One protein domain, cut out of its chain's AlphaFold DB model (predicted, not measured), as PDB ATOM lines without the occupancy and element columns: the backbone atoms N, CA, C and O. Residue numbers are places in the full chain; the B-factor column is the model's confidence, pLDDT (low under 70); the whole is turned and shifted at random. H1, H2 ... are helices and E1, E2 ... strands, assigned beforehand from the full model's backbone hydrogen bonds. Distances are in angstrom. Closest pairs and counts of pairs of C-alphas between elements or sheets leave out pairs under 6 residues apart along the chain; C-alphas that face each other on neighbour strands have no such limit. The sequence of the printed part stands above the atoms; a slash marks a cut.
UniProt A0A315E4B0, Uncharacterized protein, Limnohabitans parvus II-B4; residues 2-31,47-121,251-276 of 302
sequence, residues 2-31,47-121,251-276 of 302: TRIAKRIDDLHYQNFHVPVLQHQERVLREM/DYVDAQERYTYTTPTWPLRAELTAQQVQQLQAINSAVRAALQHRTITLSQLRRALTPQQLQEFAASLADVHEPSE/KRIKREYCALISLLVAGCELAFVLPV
ATOM      1  N   THR A   2     134.700 150.904 161.503       60.75
ATOM      2  CA  THR A   2     135.241 149.734 160.771       60.75
ATOM      3  C   THR A   2     136.716 149.823 160.352       60.75
ATOM      4  O   THR A   2     137.460 148.875 160.555       60.75
ATOM      5  N   ARG A   3     137.186 150.964 159.821       66.62
ATOM      6  CA  ARG A   3     138.603 151.136 159.427       66.62
ATOM      7  C   ARG A   3     139.584 151.182 160.604       66.62
ATOM      8  O   ARG A   3     140.732 150.798 160.445       66.62
ATOM      9  N   ILE A   4     139.143 151.695 161.751       70.62
ATOM     10  CA  ILE A   4     139.978 151.808 162.953       70.62
ATOM     11  C   ILE A   4     140.069 150.449 163.638       70.62
ATOM     12  O   ILE A   4     141.175 150.033 163.954       70.62
ATOM     13  N   ALA A   5     138.934 149.757 163.793       68.69
ATOM     14  CA  ALA A   5     138.891 148.384 164.295       68.69
ATOM     15  C   ALA A   5     139.806 147.480 163.459       68.69
ATOM     16  O   ALA A   5     140.768 146.946 163.991       68.69
ATOM     17  N   LYS A   6     139.651 147.505 162.126       70.50
ATOM     18  CA  LYS A   6     140.547 146.781 161.217       70.50
ATOM     19  C   LYS A   6     142.028 147.111 161.436       70.50
ATOM     20  O   LYS A   6     142.860 146.220 161.423       70.50
ATOM     21  N   ARG A   7     142.388 148.385 161.643       79.69
ATOM     22  CA  ARG A   7     143.793 148.765 161.875       79.69
ATOM     23  C   ARG A   7     144.328 148.226 163.203       79.69
ATOM     24  O   ARG A   7     145.510 147.906 163.277       79.69
ATOM     25  N   ILE A   8     143.491 148.179 164.236       74.56
ATOM     26  CA  ILE A   8     143.834 147.565 165.520       74.56
ATOM     27  C   ILE A   8     144.060 146.072 165.313       74.56
ATOM     28  O   ILE A   8     145.114 145.589 165.710       74.56
ATOM     29  N   ASP A   9     143.153 145.396 164.610       71.06
ATOM     30  CA  ASP A   9     143.260 143.970 164.290       71.06
ATOM     31  C   ASP A   9     144.523 143.675 163.474       71.06
ATOM     32  O   ASP A   9     145.280 142.775 163.819       71.06
ATOM     33  N   ASP A  10     144.822 144.487 162.456       72.25
ATOM     34  CA  ASP A  10     146.037 144.364 161.647       72.25
ATOM     35  C   ASP A  10     147.301 144.514 162.514       72.25
ATOM     36  O   ASP A  10     148.261 143.767 162.342       72.25
ATOM     37  N   LEU A  11     147.327 145.487 163.437       76.50
ATOM     38  CA  LEU A  11     148.449 145.693 164.364       76.50
ATOM     39  C   LEU A  11     148.575 144.536 165.362       76.50
ATOM     40  O   LEU A  11     149.690 144.142 165.696       76.50
ATOM     41  N   HIS A  12     147.446 144.000 165.819       71.38
ATOM     42  CA  HIS A  12     147.379 142.853 166.711       71.38
ATOM     43  C   HIS A  12     147.887 141.586 166.040       71.38
ATOM     44  O   HIS A  12     148.799 140.946 166.568       71.38
ATOM     45  N   TYR A  13     147.382 141.293 164.839       67.06
ATOM     46  CA  TYR A  13     147.879 140.220 163.998       67.06
ATOM     47  C   TYR A  13     149.382 140.366 163.832       67.06
ATOM     48  O   TYR A  13     150.108 139.485 164.270       67.06
ATOM     49  N   GLN A  14     149.846 141.522 163.335       69.62
ATOM     50  CA  GLN A  14     151.255 141.846 163.082       69.62
ATOM     51  C   GLN A  14     152.172 141.836 164.317       69.62
ATOM     52  O   GLN A  14     153.380 142.017 164.158       69.62
ATOM     53  N   ASN A  15     151.654 141.683 165.531       71.00
ATOM     54  CA  ASN A  15     152.485 141.735 166.730       71.00
ATOM     55  C   ASN A  15     152.412 140.475 167.584       71.00
ATOM     56  O   ASN A  15     153.428 140.078 168.146       71.00
ATOM     57  N   PHE A  16     151.230 139.878 167.715       66.19
ATOM     58  CA  PHE A  16     150.971 138.856 168.727       66.19
ATOM     59  C   PHE A  16     150.632 137.491 168.150       66.19
ATOM     60  O   PHE A  16     150.525 136.552 168.930       66.19
ATOM     61  N   HIS A  17     150.489 137.373 166.825       59.88
ATOM     62  CA  HIS A  17     150.098 136.139 166.155       59.88
ATOM     63  C   HIS A  17     148.959 135.410 166.883       59.88
ATOM     64  O   HIS A  17     149.163 134.466 167.651       59.88
ATOM     65  N   VAL A  18     147.741 135.867 166.635       51.06
ATOM     66  CA  VAL A  18     146.554 135.157 167.087       51.06
ATOM     67  C   VAL A  18     146.145 134.230 165.935       51.06
ATOM     68  O   VAL A  18     145.606 134.746 164.960       51.06
ATOM     69  N   PRO A  19     146.365 132.895 166.005       41.94
ATOM     70  CA  PRO A  19     145.859 131.918 165.020       41.94
ATOM     71  C   PRO A  19     144.327 131.749 165.073       41.94
ATOM     72  O   PRO A  19     143.767 130.738 164.671       41.94
ATOM     73  N   VAL A  20     143.654 132.738 165.648       40.81
ATOM     74  CA  VAL A  20     142.215 132.922 165.690       40.81
ATOM     75  C   VAL A  20     142.028 134.427 165.612       40.81
ATOM     76  O   VAL A  20     141.702 135.091 166.600       40.81
ATOM     77  N   LEU A  21     142.328 135.020 164.458       40.50
ATOM     78  CA  LEU A  21     141.861 136.376 164.239       40.50
ATOM     79  C   LEU A  21     140.343 136.343 164.343       40.50
ATOM     80  O   LEU A  21     139.651 135.775 163.504       40.50
ATOM     81  N   GLN A  22     139.836 137.005 165.380       41.22
ATOM     82  CA  GLN A  22     138.425 137.293 165.578       41.22
ATOM     83  C   GLN A  22     137.768 137.954 164.360       41.22
ATOM     84  O   GLN A  22     136.551 138.043 164.354       41.22
ATOM     85  N   HIS A  23     138.493 138.342 163.308       39.03
ATOM     86  CA  HIS A  23     137.930 138.721 162.021       39.03
ATOM     87  C   HIS A  23     138.813 138.219 160.856       39.03
ATOM     88  O   HIS A  23     139.931 138.695 160.685       39.03
ATOM     89  N   GLN A  24     138.232 137.368 159.995       41.19
ATOM     90  CA  GLN A  24     138.616 137.131 158.587       41.19
ATOM     91  C   GLN A  24     139.823 136.213 158.300       41.19
ATOM     92  O   GLN A  24     140.776 136.628 157.642       41.19
ATOM     93  N   GLU A  25     139.728 134.929 158.651       39.50
ATOM     94  CA  GLU A  25     140.477 133.881 157.937       39.50
ATOM     95  C   GLU A  25     139.623 133.261 156.821       39.50
ATOM     96  O   GLU A  25     138.397 133.166 156.931       39.50
ATOM     97  N   ARG A  26     140.270 132.855 155.721       44.09
ATOM     98  CA  ARG A  26     139.623 132.080 154.656       44.09
ATOM     99  C   ARG A  26     139.666 130.604 155.066       44.09
ATOM    100  O   ARG A  26     140.744 130.057 155.263       44.09
ATOM    101  N   VAL A  27     138.513 129.965 155.201       51.16
ATOM    102  CA  VAL A  27     138.356 128.520 155.443       51.16
ATOM    103  C   VAL A  27     138.171 127.780 154.128       51.16
ATOM    104  O   VAL A  27     137.731 128.350 153.136       51.16
ATOM    105  N   LEU A  28     138.489 126.489 154.105       52.28
ATOM    106  CA  LEU A  28     138.162 125.635 152.965       52.28
ATOM    107  C   LEU A  28     136.649 125.650 152.717       52.28
ATOM    108  O   LEU A  28     135.856 125.540 153.652       52.28
ATOM    109  N   ARG A  29     136.245 125.811 151.455       54.91
ATOM    110  CA  ARG A  29     134.833 125.780 151.059       54.91
ATOM    111  C   ARG A  29     134.212 124.442 151.462       54.91
ATOM    112  O   ARG A  29     134.701 123.395 151.046       54.91
ATOM    113  N   GLU A  30     133.106 124.469 152.208       50.94
ATOM    114  CA  GLU A  30     132.316 123.258 152.448       50.94
ATOM    115  C   GLU A  30     131.772 122.731 151.113       50.94
ATOM    116  O   GLU A  30     131.003 123.396 150.412       50.94
ATOM    117  N   MET A  31     132.216 121.534 150.738       52.97
ATOM    118  CA  MET A  31     131.723 120.816 149.568       52.97
ATOM    119  C   MET A  31     130.381 120.164 149.923       52.97
ATOM    120  O   MET A  31     130.227 119.592 151.001       52.97
ATOM    121  N   ASP A  47     140.217 127.337 146.575       47.19
ATOM    122  CA  ASP A  47     139.556 126.364 147.460       47.19
ATOM    123  C   ASP A  47     139.123 126.970 148.800       47.19
ATOM    124  O   ASP A  47     138.379 126.354 149.566       47.19
ATOM    125  N   TYR A  48     139.548 128.204 149.067       55.34
ATOM    126  CA  TYR A  48     139.256 128.931 150.290       55.34
ATOM    127  C   TYR A  48     138.121 129.953 150.085       55.34
ATOM    128  O   TYR A  48     138.144 130.780 149.167       55.34
ATOM    129  N   VAL A  49     137.128 129.933 150.971       50.16
ATOM    130  CA  VAL A  49     136.069 130.942 151.137       50.16
ATOM    131  C   VAL A  49     136.268 131.674 152.456       50.16
ATOM    132  O   VAL A  49     136.845 131.130 153.386       50.16
ATOM    133  N   ASP A  50     135.801 132.910 152.567       54.00
ATOM    134  CA  ASP A  50     135.871 133.625 153.843       54.00
ATOM    135  C   ASP A  50     135.067 132.860 154.912       54.00
ATOM    136  O   ASP A  50     133.917 132.481 154.668       54.00
ATOM    137  N   ALA A  51     135.664 132.616 156.082       48.84
ATOM    138  CA  ALA A  51     134.944 132.056 157.221       48.84
ATOM    139  C   ALA A  51     133.876 133.065 157.657       48.84
ATOM    140  O   ALA A  51     134.174 134.243 157.843       48.84
ATOM    141  N   GLN A  52     132.625 132.616 157.750       44.59
ATOM    142  CA  GLN A  52     131.430 133.362 158.188       44.59
ATOM    143  C   GLN A  52     131.684 134.262 159.419       44.59
ATOM    144  O   GLN A  52     132.611 134.028 160.180       44.59
ATOM    145  N   GLU A  53     130.919 135.281 159.803       39.97
ATOM    146  CA  GLU A  53     129.706 135.986 159.382       39.97
ATOM    147  C   GLU A  53     129.986 137.463 159.759       39.97
ATOM    148  O   GLU A  53     130.845 137.753 160.599       39.97
ATOM    149  N   ARG A  54     129.311 138.447 159.156       40.56
ATOM    150  CA  ARG A  54     129.560 139.864 159.485       40.56
ATOM    151  C   ARG A  54     129.239 140.130 160.959       40.56
ATOM    152  O   ARG A  54     128.069 140.182 161.320       40.56
ATOM    153  N   TYR A  55     130.257 140.387 161.780       40.41
ATOM    154  CA  TYR A  55     130.053 140.843 163.152       40.41
ATOM    155  C   TYR A  55     129.244 142.141 163.151       40.41
ATOM    156  O   TYR A  55     129.714 143.212 162.755       40.41
ATOM    157  N   THR A  56     128.004 142.050 163.612       39.34
ATOM    158  CA  THR A  56     127.232 143.211 164.024       39.34
ATOM    159  C   THR A  56     127.733 143.615 165.398       39.34
ATOM    160  O   THR A  56     127.328 143.043 166.407       39.34
ATOM    161  N   TYR A  57     128.632 144.597 165.457       46.50
ATOM    162  CA  TYR A  57     128.930 145.252 166.724       46.50
ATOM    163  C   TYR A  57     127.627 145.862 167.245       46.50
ATOM    164  O   TYR A  57     127.074 146.773 166.617       46.50
ATOM    165  N   THR A  58     127.127 145.379 168.384       49.19
ATOM    166  CA  THR A  58     126.124 146.109 169.162       49.19
ATOM    167  C   THR A  58     126.758 147.430 169.540       49.19
ATOM    168  O   THR A  58     127.592 147.496 170.438       49.19
ATOM    169  N   THR A  59     126.432 148.470 168.779       56.31
ATOM    170  CA  THR A  59     126.959 149.809 169.002       56.31
ATOM    171  C   THR A  59     126.326 150.299 170.296       56.31
ATOM    172  O   THR A  59     125.107 150.485 170.314       56.31
ATOM    173  N   PRO A  60     127.092 150.462 171.388       62.69
ATOM    174  CA  PRO A  60     126.517 150.991 172.604       62.69
ATOM    175  C   PRO A  60     126.043 152.415 172.308       62.69
ATOM    176  O   PRO A  60     126.808 153.264 171.848       62.69
ATOM    177  N   THR A  61     124.758 152.671 172.523       71.12
ATOM    178  CA  THR A  61     124.141 153.986 172.343       71.12
ATOM    179  C   THR A  61     124.464 154.859 173.548       71.12
ATOM    180  O   THR A  61     123.614 155.162 174.382       71.12
ATOM    181  N   TRP A  62     125.733 155.246 173.672       80.00
ATOM    182  CA  TRP A  62     126.135 156.254 174.644       80.00
ATOM    183  C   TRP A  62     125.736 157.639 174.131       80.00
ATOM    184  O   TRP A  62     126.034 157.970 172.978       80.00
ATOM    185  N   PRO A  63     125.065 158.467 174.950       83.12
ATOM    186  CA  PRO A  63     124.741 159.819 174.541       83.12
ATOM    187  C   PRO A  63     126.025 160.650 174.444       83.12
ATOM    188  O   PRO A  63     126.944 160.522 175.260       83.12
ATOM    189  N   LEU A  64     126.084 161.508 173.425       83.81
ATOM    190  CA  LEU A  64     127.149 162.496 173.283       83.81
ATOM    191  C   LEU A  64     127.066 163.514 174.422       83.81
ATOM    192  O   LEU A  64     125.975 163.866 174.880       83.81
ATOM    193  N   ARG A  65     128.218 164.019 174.859       84.12
ATOM    194  CA  ARG A  65     128.242 165.156 175.781       84.12
ATOM    195  C   ARG A  65     127.683 166.392 175.078       84.12
ATOM    196  O   ARG A  65     128.083 166.699 173.959       84.12
ATOM    197  N   ALA A  66     126.771 167.093 175.750       79.06
ATOM    198  CA  ALA A  66     126.117 168.283 175.208       79.06
ATOM    199  C   ALA A  66     127.079 169.474 175.071       79.06
ATOM    200  O   ALA A  66     126.964 170.256 174.133       79.06
ATOM    201  N   GLU A  67     128.046 169.588 175.981       83.81
ATOM    202  CA  GLU A  67     128.997 170.694 176.017       83.81
ATOM    203  C   GLU A  67     130.417 170.178 176.249       83.81
ATOM    204  O   GLU A  67     130.654 169.265 177.045       83.81
ATOM    205  N   LEU A  68     131.366 170.786 175.538       85.31
ATOM    206  CA  LEU A  68     132.797 170.556 175.684       85.31
ATOM    207  C   LEU A  68     133.473 171.895 175.947       85.31
ATOM    208  O   LEU A  68     133.179 172.894 175.289       85.31
ATOM    209  N   THR A  69     134.423 171.919 176.874       89.31
ATOM    210  CA  THR A  69     135.240 173.113 177.107       89.31
ATOM    211  C   THR A  69     136.191 173.356 175.932       89.31
ATOM    212  O   THR A  69     136.553 172.432 175.200       89.31
ATOM    213  N   ALA A  70     136.677 174.591 175.769       87.94
ATOM    214  CA  ALA A  70     137.648 174.923 174.719       87.94
ATOM    215  C   ALA A  70     138.906 174.027 174.766       87.94
ATOM    216  O   ALA A  70     139.436 173.638 173.726       87.94
ATOM    217  N   GLN A  71     139.344 173.645 175.971       88.19
ATOM    218  CA  GLN A  71     140.456 172.710 176.168       88.19
ATOM    219  C   GLN A  71     140.108 171.291 175.696       88.19
ATOM    220  O   GLN A  71     140.902 170.675 174.988       88.19
ATOM    221  N   GLN A  72     138.911 170.788 176.014       87.56
ATOM    222  CA  GLN A  72     138.450 169.470 175.560       87.56
ATOM    223  C   GLN A  72     138.280 169.413 174.038       87.56
ATOM    224  O   GLN A  72     138.617 168.407 173.417       87.56
ATOM    225  N   VAL A  73     137.830 170.505 173.413       88.38
ATOM    226  CA  VAL A  73     137.751 170.614 171.948       88.38
ATOM    227  C   VAL A  73     139.144 170.536 171.320       88.38
ATOM    228  O   VAL A  73     139.347 169.771 170.375       88.38
ATOM    229  N   GLN A  74     140.126 171.271 171.856       90.19
ATOM    230  CA  GLN A  74     141.514 171.193 171.384       90.19
ATOM    231  C   GLN A  74     142.104 169.788 171.560       90.19
ATOM    232  O   GLN A  74     142.785 169.286 170.662       90.19
ATOM    233  N   GLN A  75     141.811 169.131 172.683       91.06
ATOM    234  CA  GLN A  75     142.242 167.761 172.943       91.06
ATOM    235  C   GLN A  75     141.625 166.778 171.938       91.06
ATOM    236  O   GLN A  75     142.340 165.991 171.320       91.06
ATOM    237  N   LEU A  76     140.317 166.872 171.686       91.00
ATOM    238  CA  LEU A  76     139.618 166.022 170.722       91.00
ATOM    239  C   LEU A  76     140.136 166.225 169.286       91.00
ATOM    240  O   LEU A  76     140.260 165.266 168.522       91.00
ATOM    241  N   GLN A  77     140.498 167.457 168.910       92.38
ATOM    242  CA  GLN A  77     141.162 167.745 167.633       92.38
ATOM    243  C   GLN A  77     142.548 167.087 167.546       92.38
ATOM    244  O   GLN A  77     142.896 166.511 166.510       92.38
ATOM    245  N   ALA A  78     143.327 167.120 168.633       91.69
ATOM    246  CA  ALA A  78     144.622 166.452 168.700       91.69
ATOM    247  C   ALA A  78     144.472 164.924 168.577       91.69
ATOM    248  O   ALA A  78     145.164 164.322 167.754       91.69
ATOM    249  N   ILE A  79     143.507 164.318 169.279       92.50
ATOM    250  CA  ILE A  79     143.187 162.883 169.182       92.50
ATOM    251  C   ILE A  79     142.803 162.510 167.747       92.50
ATOM    252  O   ILE A  79     143.403 161.614 167.154       92.50
ATOM    253  N   ASN A  80     141.862 163.239 167.142       91.38
ATOM    254  CA  ASN A  80     141.417 162.974 165.774       91.38
ATOM    255  C   ASN A  80     142.556 163.072 164.751       91.38
ATOM    256  O   ASN A  80     142.617 162.270 163.816       91.38
ATOM    257  N   SER A  81     143.469 164.034 164.907       91.56
ATOM    258  CA  SER A  81     144.618 164.154 164.004       91.56
ATOM    259  C   SER A  81     145.609 162.991 164.161       91.56
ATOM    260  O   SER A  81     146.059 162.449 163.152       91.56
ATOM    261  N   ALA A  82     145.877 162.544 165.394       91.06
ATOM    262  CA  ALA A  82     146.729 161.388 165.669       91.06
ATOM    263  C   ALA A  82     146.126 160.076 165.131       91.06
ATOM    264  O   ALA A  82     146.819 159.313 164.457       91.06
ATOM    265  N   VAL A  83     144.823 159.845 165.332       90.19
ATOM    266  CA  VAL A  83     144.120 158.661 164.804       90.19
ATOM    267  C   VAL A  83     144.125 158.653 163.273       90.19
ATOM    268  O   VAL A  83     144.401 157.624 162.659       90.19
ATOM    269  N   ARG A  84     143.887 159.801 162.624       89.81
ATOM    270  CA  ARG A  84     143.972 159.907 161.156       89.81
ATOM    271  C   ARG A  84     145.373 159.595 160.633       89.81
ATOM    272  O   ARG A  84     145.488 158.918 159.616       89.81
ATOM    273  N   ALA A  85     146.420 160.053 161.319       87.81
ATOM    274  CA  ALA A  85     147.795 159.723 160.958       87.81
ATOM    275  C   ALA A  85     148.059 158.210 161.075       87.81
ATOM    276  O   ALA A  85     148.613 157.614 160.152       87.81
ATOM    277  N   ALA A  86     147.585 157.576 162.150       86.81
ATOM    278  CA  ALA A  86     147.715 156.134 162.359       86.81
ATOM    279  C   ALA A  86     146.988 155.304 161.285       86.81
ATOM    280  O   ALA A  86     147.519 154.298 160.810       86.81
ATOM    281  N   LEU A  87     145.804 155.754 160.851       86.25
ATOM    282  CA  LEU A  87     145.054 155.154 159.740       86.25
ATOM    283  C   LEU A  87     145.768 155.276 158.386       86.25
ATOM    284  O   LEU A  87     145.510 154.485 157.489       86.25
ATOM    285  N   GLN A  88     146.660 156.254 158.235       86.69
ATOM    286  CA  GLN A  88     147.527 156.420 157.064       86.69
ATOM    287  C   GLN A  88     148.869 155.681 157.225       86.69
ATOM    288  O   GLN A  88     149.837 156.018 156.547       86.69
ATOM    289  N   HIS A  89     148.950 154.716 158.147       80.56
ATOM    290  CA  HIS A  89     150.163 153.959 158.480       80.56
ATOM    291  C   HIS A  89     151.347 154.823 158.950       80.56
ATOM    292  O   HIS A  89     152.502 154.410 158.857       80.56
ATOM    293  N   ARG A  90     151.085 156.024 159.483       85.19
ATOM    294  CA  ARG A  90     152.125 156.857 160.101       85.19
ATOM    295  C   ARG A  90     152.272 156.488 161.574       85.19
ATOM    296  O   ARG A  90     151.278 156.348 162.284       85.19
ATOM    297  N   THR A  91     153.512 156.372 162.044       84.31
ATOM    298  CA  THR A  91     153.800 156.097 163.457       84.31
ATOM    299  C   THR A  91     153.367 157.280 164.326       84.31
ATOM    300  O   THR A  91     153.728 158.426 164.052       84.31
ATOM    301  N   ILE A  92     152.619 156.994 165.394       88.94
ATOM    302  CA  ILE A  92     152.212 157.996 166.382       88.94
ATOM    303  C   ILE A  92     153.427 158.353 167.247       88.94
ATOM    304  O   ILE A  92     154.026 157.490 167.896       88.94
ATOM    305  N   THR A  93     153.805 159.628 167.273       89.75
ATOM    306  CA  THR A  93     154.949 160.087 168.070       89.75
ATOM    307  C   THR A  93     154.563 160.327 169.530       89.75
ATOM    308  O   THR A  93     153.415 160.617 169.868       89.75
ATOM    309  N   LEU A  94     155.553 160.293 170.429       88.31
ATOM    310  CA  LEU A  94     155.330 160.633 171.840       88.31
ATOM    311  C   LEU A  94     154.837 162.079 172.019       88.31
ATOM    312  O   LEU A  94     154.051 162.350 172.920       88.31
ATOM    313  N   SER A  95     155.280 163.007 171.165       89.62
ATOM    314  CA  SER A  95     154.820 164.399 171.196       89.62
ATOM    315  C   SER A  95     153.340 164.527 170.829       89.62
ATOM    316  O   SER A  95     152.630 165.306 171.459       89.62
ATOM    317  N   GLN A  96     152.855 163.731 169.869       91.19
ATOM    318  CA  GLN A  96     151.433 163.665 169.530       91.19
ATOM    319  C   GLN A  96     150.612 163.102 170.694       91.19
ATOM    320  O   GLN A  96     149.592 163.688 171.044       91.19
ATOM    321  N   LEU A  97     151.091 162.034 171.344       91.00
ATOM    322  CA  LEU A  97     150.430 161.462 172.524       91.00
ATOM    323  C   LEU A  97     150.364 162.454 173.687       91.00
ATOM    324  O   LEU A  97     149.297 162.645 174.250       91.00
ATOM    325  N   ARG A  98     151.463 163.153 173.999       92.31
ATOM    326  CA  ARG A  98     151.498 164.179 175.061       92.31
ATOM    327  C   ARG A  98     150.552 165.352 174.810       92.31
ATOM    328  O   ARG A  98     150.121 165.989 175.759       92.31
ATOM    329  N   ARG A  99     150.266 165.665 173.544       90.69
ATOM    330  CA  ARG A  99     149.316 166.720 173.166       90.69
ATOM    331  C   ARG A  99     147.861 166.241 173.218       90.69
ATOM    332  O   ARG A  99     146.968 167.058 173.404       90.69
ATOM    333  N   ALA A 100     147.626 164.951 172.993       91.19
ATOM    334  CA  ALA A 100     146.294 164.363 172.873       91.19
ATOM    335  C   ALA A 100     145.764 163.751 174.183       91.19
ATOM    336  O   ALA A 100     144.553 163.720 174.390       91.19
ATOM    337  N   LEU A 101     146.646 163.266 175.057       91.94
ATOM    338  CA  LEU A 101     146.300 162.564 176.294       91.94
ATOM    339  C   LEU A 101     146.559 163.433 177.525       91.94
ATOM    340  O   LEU A 101     147.498 164.230 177.552       91.94
ATOM    341  N   THR A 102     145.751 163.241 178.568       91.38
ATOM    342  CA  THR A 102     146.019 163.822 179.891       91.38
ATOM    343  C   THR A 102     147.226 163.137 180.551       91.38
ATOM    344  O   THR A 102     147.609 162.034 180.150       91.38
ATOM    345  N   PRO A 103     147.838 163.737 181.593       89.56
ATOM    346  CA  PRO A 103     148.936 163.098 182.321       89.56
ATOM    347  C   PRO A 103     148.570 161.714 182.876       89.56
ATOM    348  O   PRO A 103     149.387 160.800 182.813       89.56
ATOM    349  N   GLN A 104     147.330 161.551 183.351       89.12
ATOM    350  CA  GLN A 104     146.817 160.278 183.856       89.12
ATOM    351  C   GLN A 104     146.685 159.236 182.735       89.12
ATOM    352  O   GLN A 104     147.237 158.147 182.846       89.12
ATOM    353  N   GLN A 105     146.058 159.593 181.610       90.25
ATOM    354  CA  GLN A 105     145.935 158.701 180.448       90.25
ATOM    355  C   GLN A 105     147.306 158.315 179.869       90.25
ATOM    356  O   GLN A 105     147.496 157.215 179.355       90.25
ATOM    357  N   LEU A 106     148.294 159.211 179.953       89.88
ATOM    358  CA  LEU A 106     149.660 158.924 179.521       89.88
ATOM    359  C   LEU A 106     150.372 157.942 180.464       89.88
ATOM    360  O   LEU A 106     151.183 157.138 180.000       89.88
ATOM    361  N   GLN A 107     150.060 157.981 181.760       88.94
ATOM    362  CA  GLN A 107     150.529 156.996 182.731       88.94
ATOM    363  C   GLN A 107     149.873 155.628 182.502       88.94
ATOM    364  O   GLN A 107     150.572 154.620 182.511       88.94
ATOM    365  N   GLU A 108     148.570 155.588 182.225       88.12
ATOM    366  CA  GLU A 108     147.847 154.361 181.860       88.12
ATOM    367  C   GLU A 108     148.389 153.754 180.560       88.12
ATOM    368  O   GLU A 108     148.617 152.550 180.482       88.12
ATOM    369  N   PHE A 109     148.705 154.587 179.565       89.81
ATOM    370  CA  PHE A 109     149.422 154.155 178.365       89.81
ATOM    371  C   PHE A 109     150.804 153.570 178.695       89.81
ATOM    372  O   PHE A 109     151.198 152.547 178.145       89.81
ATOM    373  N   ALA A 110     151.570 154.199 179.589       87.25
ATOM    374  CA  ALA A 110     152.868 153.661 179.993       87.25
ATOM    375  C   ALA A 110     152.725 152.313 180.723       87.25
ATOM    376  O   ALA A 110     153.553 151.426 180.520       87.25
ATOM    377  N   ALA A 111     151.665 152.148 181.519       85.31
ATOM    378  CA  ALA A 111     151.339 150.890 182.177       85.31
ATOM    379  C   ALA A 111     150.930 149.803 181.168       85.31
ATOM    380  O   ALA A 111     151.443 148.692 181.254       85.31
ATOM    381  N   SER A 112     150.112 150.119 180.156       84.19
ATOM    382  CA  SER A 112     149.695 149.146 179.130       84.19
ATOM    383  C   SER A 112     150.844 148.672 178.232       84.19
ATOM    384  O   SER A 112     150.820 147.566 177.696       84.19
ATOM    385  N   LEU A 113     151.916 149.462 178.104       82.25
ATOM    386  CA  LEU A 113     153.147 148.993 177.461       82.25
ATOM    387  C   LEU A 113     153.869 147.906 178.264       82.25
ATOM    388  O   LEU A 113     154.597 147.119 177.657       82.25
ATOM    389  N   ALA A 114     153.693 147.863 179.583       75.75
ATOM    390  CA  ALA A 114     154.278 146.849 180.456       75.75
ATOM    391  C   ALA A 114     153.321 145.679 180.725       75.75
ATOM    392  O   ALA A 114     153.788 144.574 180.982       75.75
ATOM    393  N   ASP A 115     152.013 145.922 180.646       75.88
ATOM    394  CA  ASP A 115     150.990 144.906 180.868       75.88
ATOM    395  C   ASP A 115     150.975 143.866 179.746       75.88
ATOM    396  O   ASP A 115     151.199 144.195 178.579       75.88
ATOM    397  N   VAL A 116     150.722 142.615 180.113       69.00
ATOM    398  CA  VAL A 116     150.649 141.499 179.174       69.00
ATOM    399  C   VAL A 116     149.187 141.313 178.799       69.00
ATOM    400  O   VAL A 116     148.399 140.797 179.590       69.00
ATOM    401  N   HIS A 117     148.826 141.712 177.582       64.25
ATOM    402  CA  HIS A 117     147.445 141.584 177.113       64.25
ATOM    403  C   HIS A 117     147.158 140.232 176.461       64.25
ATOM    404  O   HIS A 117     146.019 139.776 176.498       64.25
ATOM    405  N   GLU A 118     148.181 139.579 175.907       62.25
ATOM    406  CA  GLU A 118     148.036 138.320 175.176       62.25
ATOM    407  C   GLU A 118     148.988 137.237 175.712       62.25
ATOM    408  O   GLU A 118     150.144 137.536 176.017       62.25
ATOM    409  N   PRO A 119     148.584 135.954 175.780       55.84
ATOM    410  CA  PRO A 119     149.470 134.865 176.206       55.84
ATOM    411  C   PRO A 119     150.740 134.749 175.351       55.84
ATOM    412  O   PRO A 119     151.808 134.404 175.855       55.84
ATOM    413  N   SER A 120     150.645 135.079 174.060       57.00
ATOM    414  CA  SER A 120     151.788 135.133 173.145       57.00
ATOM    415  C   SER A 120     152.759 136.267 173.469       57.00
ATOM    416  O   SER A 120     153.930 136.186 173.108       57.00
ATOM    417  N   GLU A 121     152.328 137.300 174.194       59.97
ATOM    418  CA  GLU A 121     153.205 138.368 174.655       59.97
ATOM    419  C   GLU A 121     154.166 137.893 175.753       59.97
ATOM    420  O   GLU A 121     155.342 138.266 175.737       59.97
ATOM    421  N   LYS A 251     158.317 145.579 169.962       76.19
ATOM    422  CA  LYS A 251     158.088 146.686 170.909       76.19
ATOM    423  C   LYS A 251     157.521 147.926 170.209       76.19
ATOM    424  O   LYS A 251     156.742 148.669 170.797       76.19
ATOM    425  N   ARG A 252     157.893 148.144 168.941       80.50
ATOM    426  CA  ARG A 252     157.347 149.223 168.115       80.50
ATOM    427  C   ARG A 252     155.874 148.995 167.769       80.50
ATOM    428  O   ARG A 252     155.099 149.932 167.909       80.50
ATOM    429  N   ILE A 253     155.494 147.794 167.331       81.94
ATOM    430  CA  ILE A 253     154.113 147.500 166.914       81.94
ATOM    431  C   ILE A 253     153.192 147.441 168.138       81.94
ATOM    432  O   ILE A 253     152.144 148.083 168.106       81.94
ATOM    433  N   LYS A 254     153.622 146.830 169.260       82.62
ATOM    434  CA  LYS A 254     152.905 146.924 170.550       82.62
ATOM    435  C   LYS A 254     152.636 148.379 170.916       82.62
ATOM    436  O   LYS A 254     151.517 148.752 171.246       82.62
ATOM    437  N   ARG A 255     153.661 149.229 170.820       86.56
ATOM    438  CA  ARG A 255     153.524 150.650 171.136       86.56
ATOM    439  C   ARG A 255     152.515 151.357 170.238       86.56
ATOM    440  O   ARG A 255     151.771 152.193 170.736       86.56
ATOM    441  N   GLU A 256     152.499 151.052 168.943       88.25
ATOM    442  CA  GLU A 256     151.515 151.605 168.007       88.25
ATOM    443  C   GLU A 256     150.090 151.127 168.332       88.25
ATOM    444  O   GLU A 256     149.173 151.947 168.345       88.25
ATOM    445  N   TYR A 257     149.922 149.847 168.666       86.88
ATOM    446  CA  TYR A 257     148.657 149.265 169.117       86.88
ATOM    447  C   TYR A 257     148.141 149.929 170.405       86.88
ATOM    448  O   TYR A 257     147.059 150.521 170.402       86.88
ATOM    449  N   CYS A 258     148.947 149.934 171.474       88.12
ATOM    450  CA  CYS A 258     148.589 150.547 172.756       88.12
ATOM    451  C   CYS A 258     148.281 152.042 172.588       88.12
ATOM    452  O   CYS A 258     147.320 152.545 173.161       88.12
ATOM    453  N   ALA A 259     149.053 152.756 171.760       90.38
ATOM    454  CA  ALA A 259     148.828 154.175 171.495       90.38
ATOM    455  C   ALA A 259     147.475 154.423 170.817       90.38
ATOM    456  O   ALA A 259     146.768 155.361 171.184       90.38
ATOM    457  N   LEU A 260     147.106 153.593 169.835       89.75
ATOM    458  CA  LEU A 260     145.836 153.721 169.127       89.75
ATOM    459  C   LEU A 260     144.648 153.442 170.057       89.75
ATOM    460  O   LEU A 260     143.676 154.194 170.025       89.75
ATOM    461  N   ILE A 261     144.751 152.435 170.928       88.44
ATOM    462  CA  ILE A 261     143.726 152.148 171.940       88.44
ATOM    463  C   ILE A 261     143.587 153.294 172.933       88.44
ATOM    464  O   ILE A 261     142.476 153.784 173.125       88.44
ATOM    465  N   SER A 262     144.687 153.779 173.515       90.62
ATOM    466  CA  SER A 262     144.636 154.883 174.482       90.62
ATOM    467  C   SER A 262     144.006 156.144 173.885       90.62
ATOM    468  O   SER A 262     143.219 156.812 174.549       90.62
ATOM    469  N   LEU A 263     144.288 156.454 172.613       91.38
ATOM    470  CA  LEU A 263     143.654 157.574 171.908       91.38
ATOM    471  C   LEU A 263     142.144 157.381 171.725       91.38
ATOM    472  O   LEU A 263     141.393 158.351 171.827       91.38
ATOM    473  N   LEU A 264     141.690 156.157 171.447       89.00
ATOM    474  CA  LEU A 264     140.264 155.864 171.289       89.00
ATOM    475  C   LEU A 264     139.523 155.905 172.613       89.00
ATOM    476  O   LEU A 264     138.457 156.508 172.668       89.00
ATOM    477  N   VAL A 265     140.093 155.319 173.666       88.25
ATOM    478  CA  VAL A 265     139.531 155.384 175.019       88.25
ATOM    479  C   VAL A 265     139.390 156.844 175.442       88.25
ATOM    480  O   VAL A 265     138.282 157.277 175.747       88.25
ATOM    481  N   ALA A 266     140.453 157.643 175.311       89.62
ATOM    482  CA  ALA A 266     140.418 159.070 175.624       89.62
ATOM    483  C   ALA A 266     139.395 159.843 174.772       89.62
ATOM    484  O   ALA A 266     138.679 160.710 175.273       89.62
ATOM    485  N   GLY A 267     139.297 159.525 173.477       89.06
ATOM    486  CA  GLY A 267     138.302 160.118 172.584       89.06
ATOM    487  C   GLY A 267     136.871 159.772 172.998       89.06
ATOM    488  O   GLY A 267     136.006 160.648 172.986       89.06
ATOM    489  N   CYS A 268     136.628 158.525 173.405       87.69
ATOM    490  CA  CYS A 268     135.331 158.068 173.888       87.69
ATOM    491  C   CYS A 268     134.955 158.728 175.220       87.69
ATOM    492  O   CYS A 268     133.840 159.225 175.357       87.69
ATOM    493  N   GLU A 269     135.888 158.793 176.171       87.62
ATOM    494  CA  GLU A 269     135.700 159.462 177.461       87.62
ATOM    495  C   GLU A 269     135.352 160.942 177.299       87.62
ATOM    496  O   GLU A 269     134.514 161.459 178.038       87.62
ATOM    497  N   LEU A 270     135.969 161.622 176.329       87.38
ATOM    498  CA  LEU A 270     135.687 163.023 176.028       87.38
ATOM    499  C   LEU A 270     134.349 163.210 175.314       87.38
ATOM    500  O   LEU A 270     133.584 164.094 175.686       87.38
ATOM    501  N   ALA A 271     134.073 162.420 174.277       85.38
ATOM    502  CA  ALA A 271     132.923 162.643 173.401       85.38
ATOM    503  C   ALA A 271     131.600 162.127 173.985       85.38
ATOM    504  O   ALA A 271     130.545 162.691 173.688       85.38
ATOM    505  N   PHE A 272     131.640 161.085 174.817       87.31
ATOM    506  CA  PHE A 272     130.446 160.406 175.316       87.31
ATOM    507  C   PHE A 272     130.279 160.551 176.829       87.31
ATOM    508  O   PHE A 272     131.235 160.728 177.591       87.31
ATOM    509  N   VAL A 273     129.027 160.471 177.274       82.75
ATOM    510  CA  VAL A 273     128.690 160.244 178.680       82.75
ATOM    511  C   VAL A 273     128.742 158.739 178.909       82.75
ATOM    512  O   VAL A 273     127.791 158.012 178.620       82.75
ATOM    513  N   LEU A 274     129.890 158.264 179.384       77.94
ATOM    514  CA  LEU A 274     130.057 156.860 179.732       77.94
ATOM    515  C   LEU A 274     129.258 156.547 181.008       77.94
ATOM    516  O   LEU A 274     129.226 157.381 181.921       77.94
ATOM    517  N   PRO A 275     128.620 155.367 181.108       70.94
ATOM    518  CA  PRO A 275     128.026 154.935 182.362       70.94
ATOM    519  C   PRO A 275     129.147 154.849 183.395       70.94
ATOM    520  O   PRO A 275     130.060 154.035 183.266       70.94
ATOM    521  N   VAL A 276     129.109 155.723 184.402       59.94
ATOM    522  CA  VAL A 276     130.052 155.666 185.516       59.94
ATOM    523  C   VAL A 276     129.891 154.285 186.138       59.94
ATOM    524  O   VAL A 276     128.842 153.990 186.718       59.94
TER     525      VAL A 276
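Overview. This is residues 2 to 31, 47 to 121 and 251 to 276 of the 302 residues of an uncharacterized protein of Limnohabitans parvus II-B4 (UniProt A0A315E4B0). One long helix, H5, is the core of a helical body, with H1, H2, H3 and H4 packed round it; a small ribbon of two short strands, E1 and E2, lies away from the other helices at one end of the longest axis. From that ribbon the long stretch of residues 51 to 69, with no named element, runs back to H2. The printed part has 131 residues, with five named helices and two named strands in the order H1 E1 E2 H2 H3 H4 H5, and is mostly helix; the sheet, E1 - E2, is antiparallel. The whole is only just loose, close to compact, with a radius of gyration of the C-alphas of 17.1 A, and elongated, spanning 60 by 34 by 28 A.

Arrangement. H1, residues 2 to 16, touches H5, residues 251 to 271, and H5 touches H1 with residues 253 to 261 alone; the closest C-alphas are those of Leu 11 and Tyr 257, 5.9 A apart, and the two helices run opposite ways at a shallow tilt of 31 degrees. E1, residues 26 to 28, and E2, residues 48 to 50, are antiparallel neighbours at 132 degrees; N 27 and O 49, and N 49 and O 27, are within hydrogen-bond range at 2.7 A each. E1 and E2 are both apart from H5. H2, residues 70 to 87, touches H5 at a steep tilt of 37 degrees, only just steep, closest at C-alphas 79 and 263, 6.0 A. H2 and H3, residues 94 to 100, form a helical hairpin, closest at C-alphas 78 and 100, 5.0 A. H4, residues 103 to 114, touches H5, closest at C-alphas 109 and 262, 6.2 A. H5 is the hub, touching four helices; H3 only just touches it, with 3 pairs of C-alphas within 8 A, closest at C-alphas 100 and 263, 7.3 A. Every O i to N i+4 pair is within hydrogen-bond range in H1, H2, H3 and H5, and 7 of 8 in H4.

Along the chain. H1 begins at C-alpha 2, (135.241, 149.734, 160.771), and is 20.7 A long. E1 and E2 are 6.8 A each. H2 is 25.9 A long, from C-alpha 70 at (137.648, 174.923, 174.719). H3 is 9.8 A and H4 17.2 A. H5 is 29.9 A long and ends at C-alpha 271, (132.923, 162.643, 173.401).

Size, cuts and confidence. The C-alphas of Met 31 and Ala 70 are the two farthest apart, 60.0 A. Residues 32 to 46 and 122 to 250 are not printed; the gaps, C-alpha 31 to 47 and C-alpha 121 to 251, are 9.8 A and 10.3 A. The link E2 to H2 is long. Mean pLDDT of the printed part is 74.9; residues 16 to 31, 47 to 60 and 116 to 121 are among those under 70.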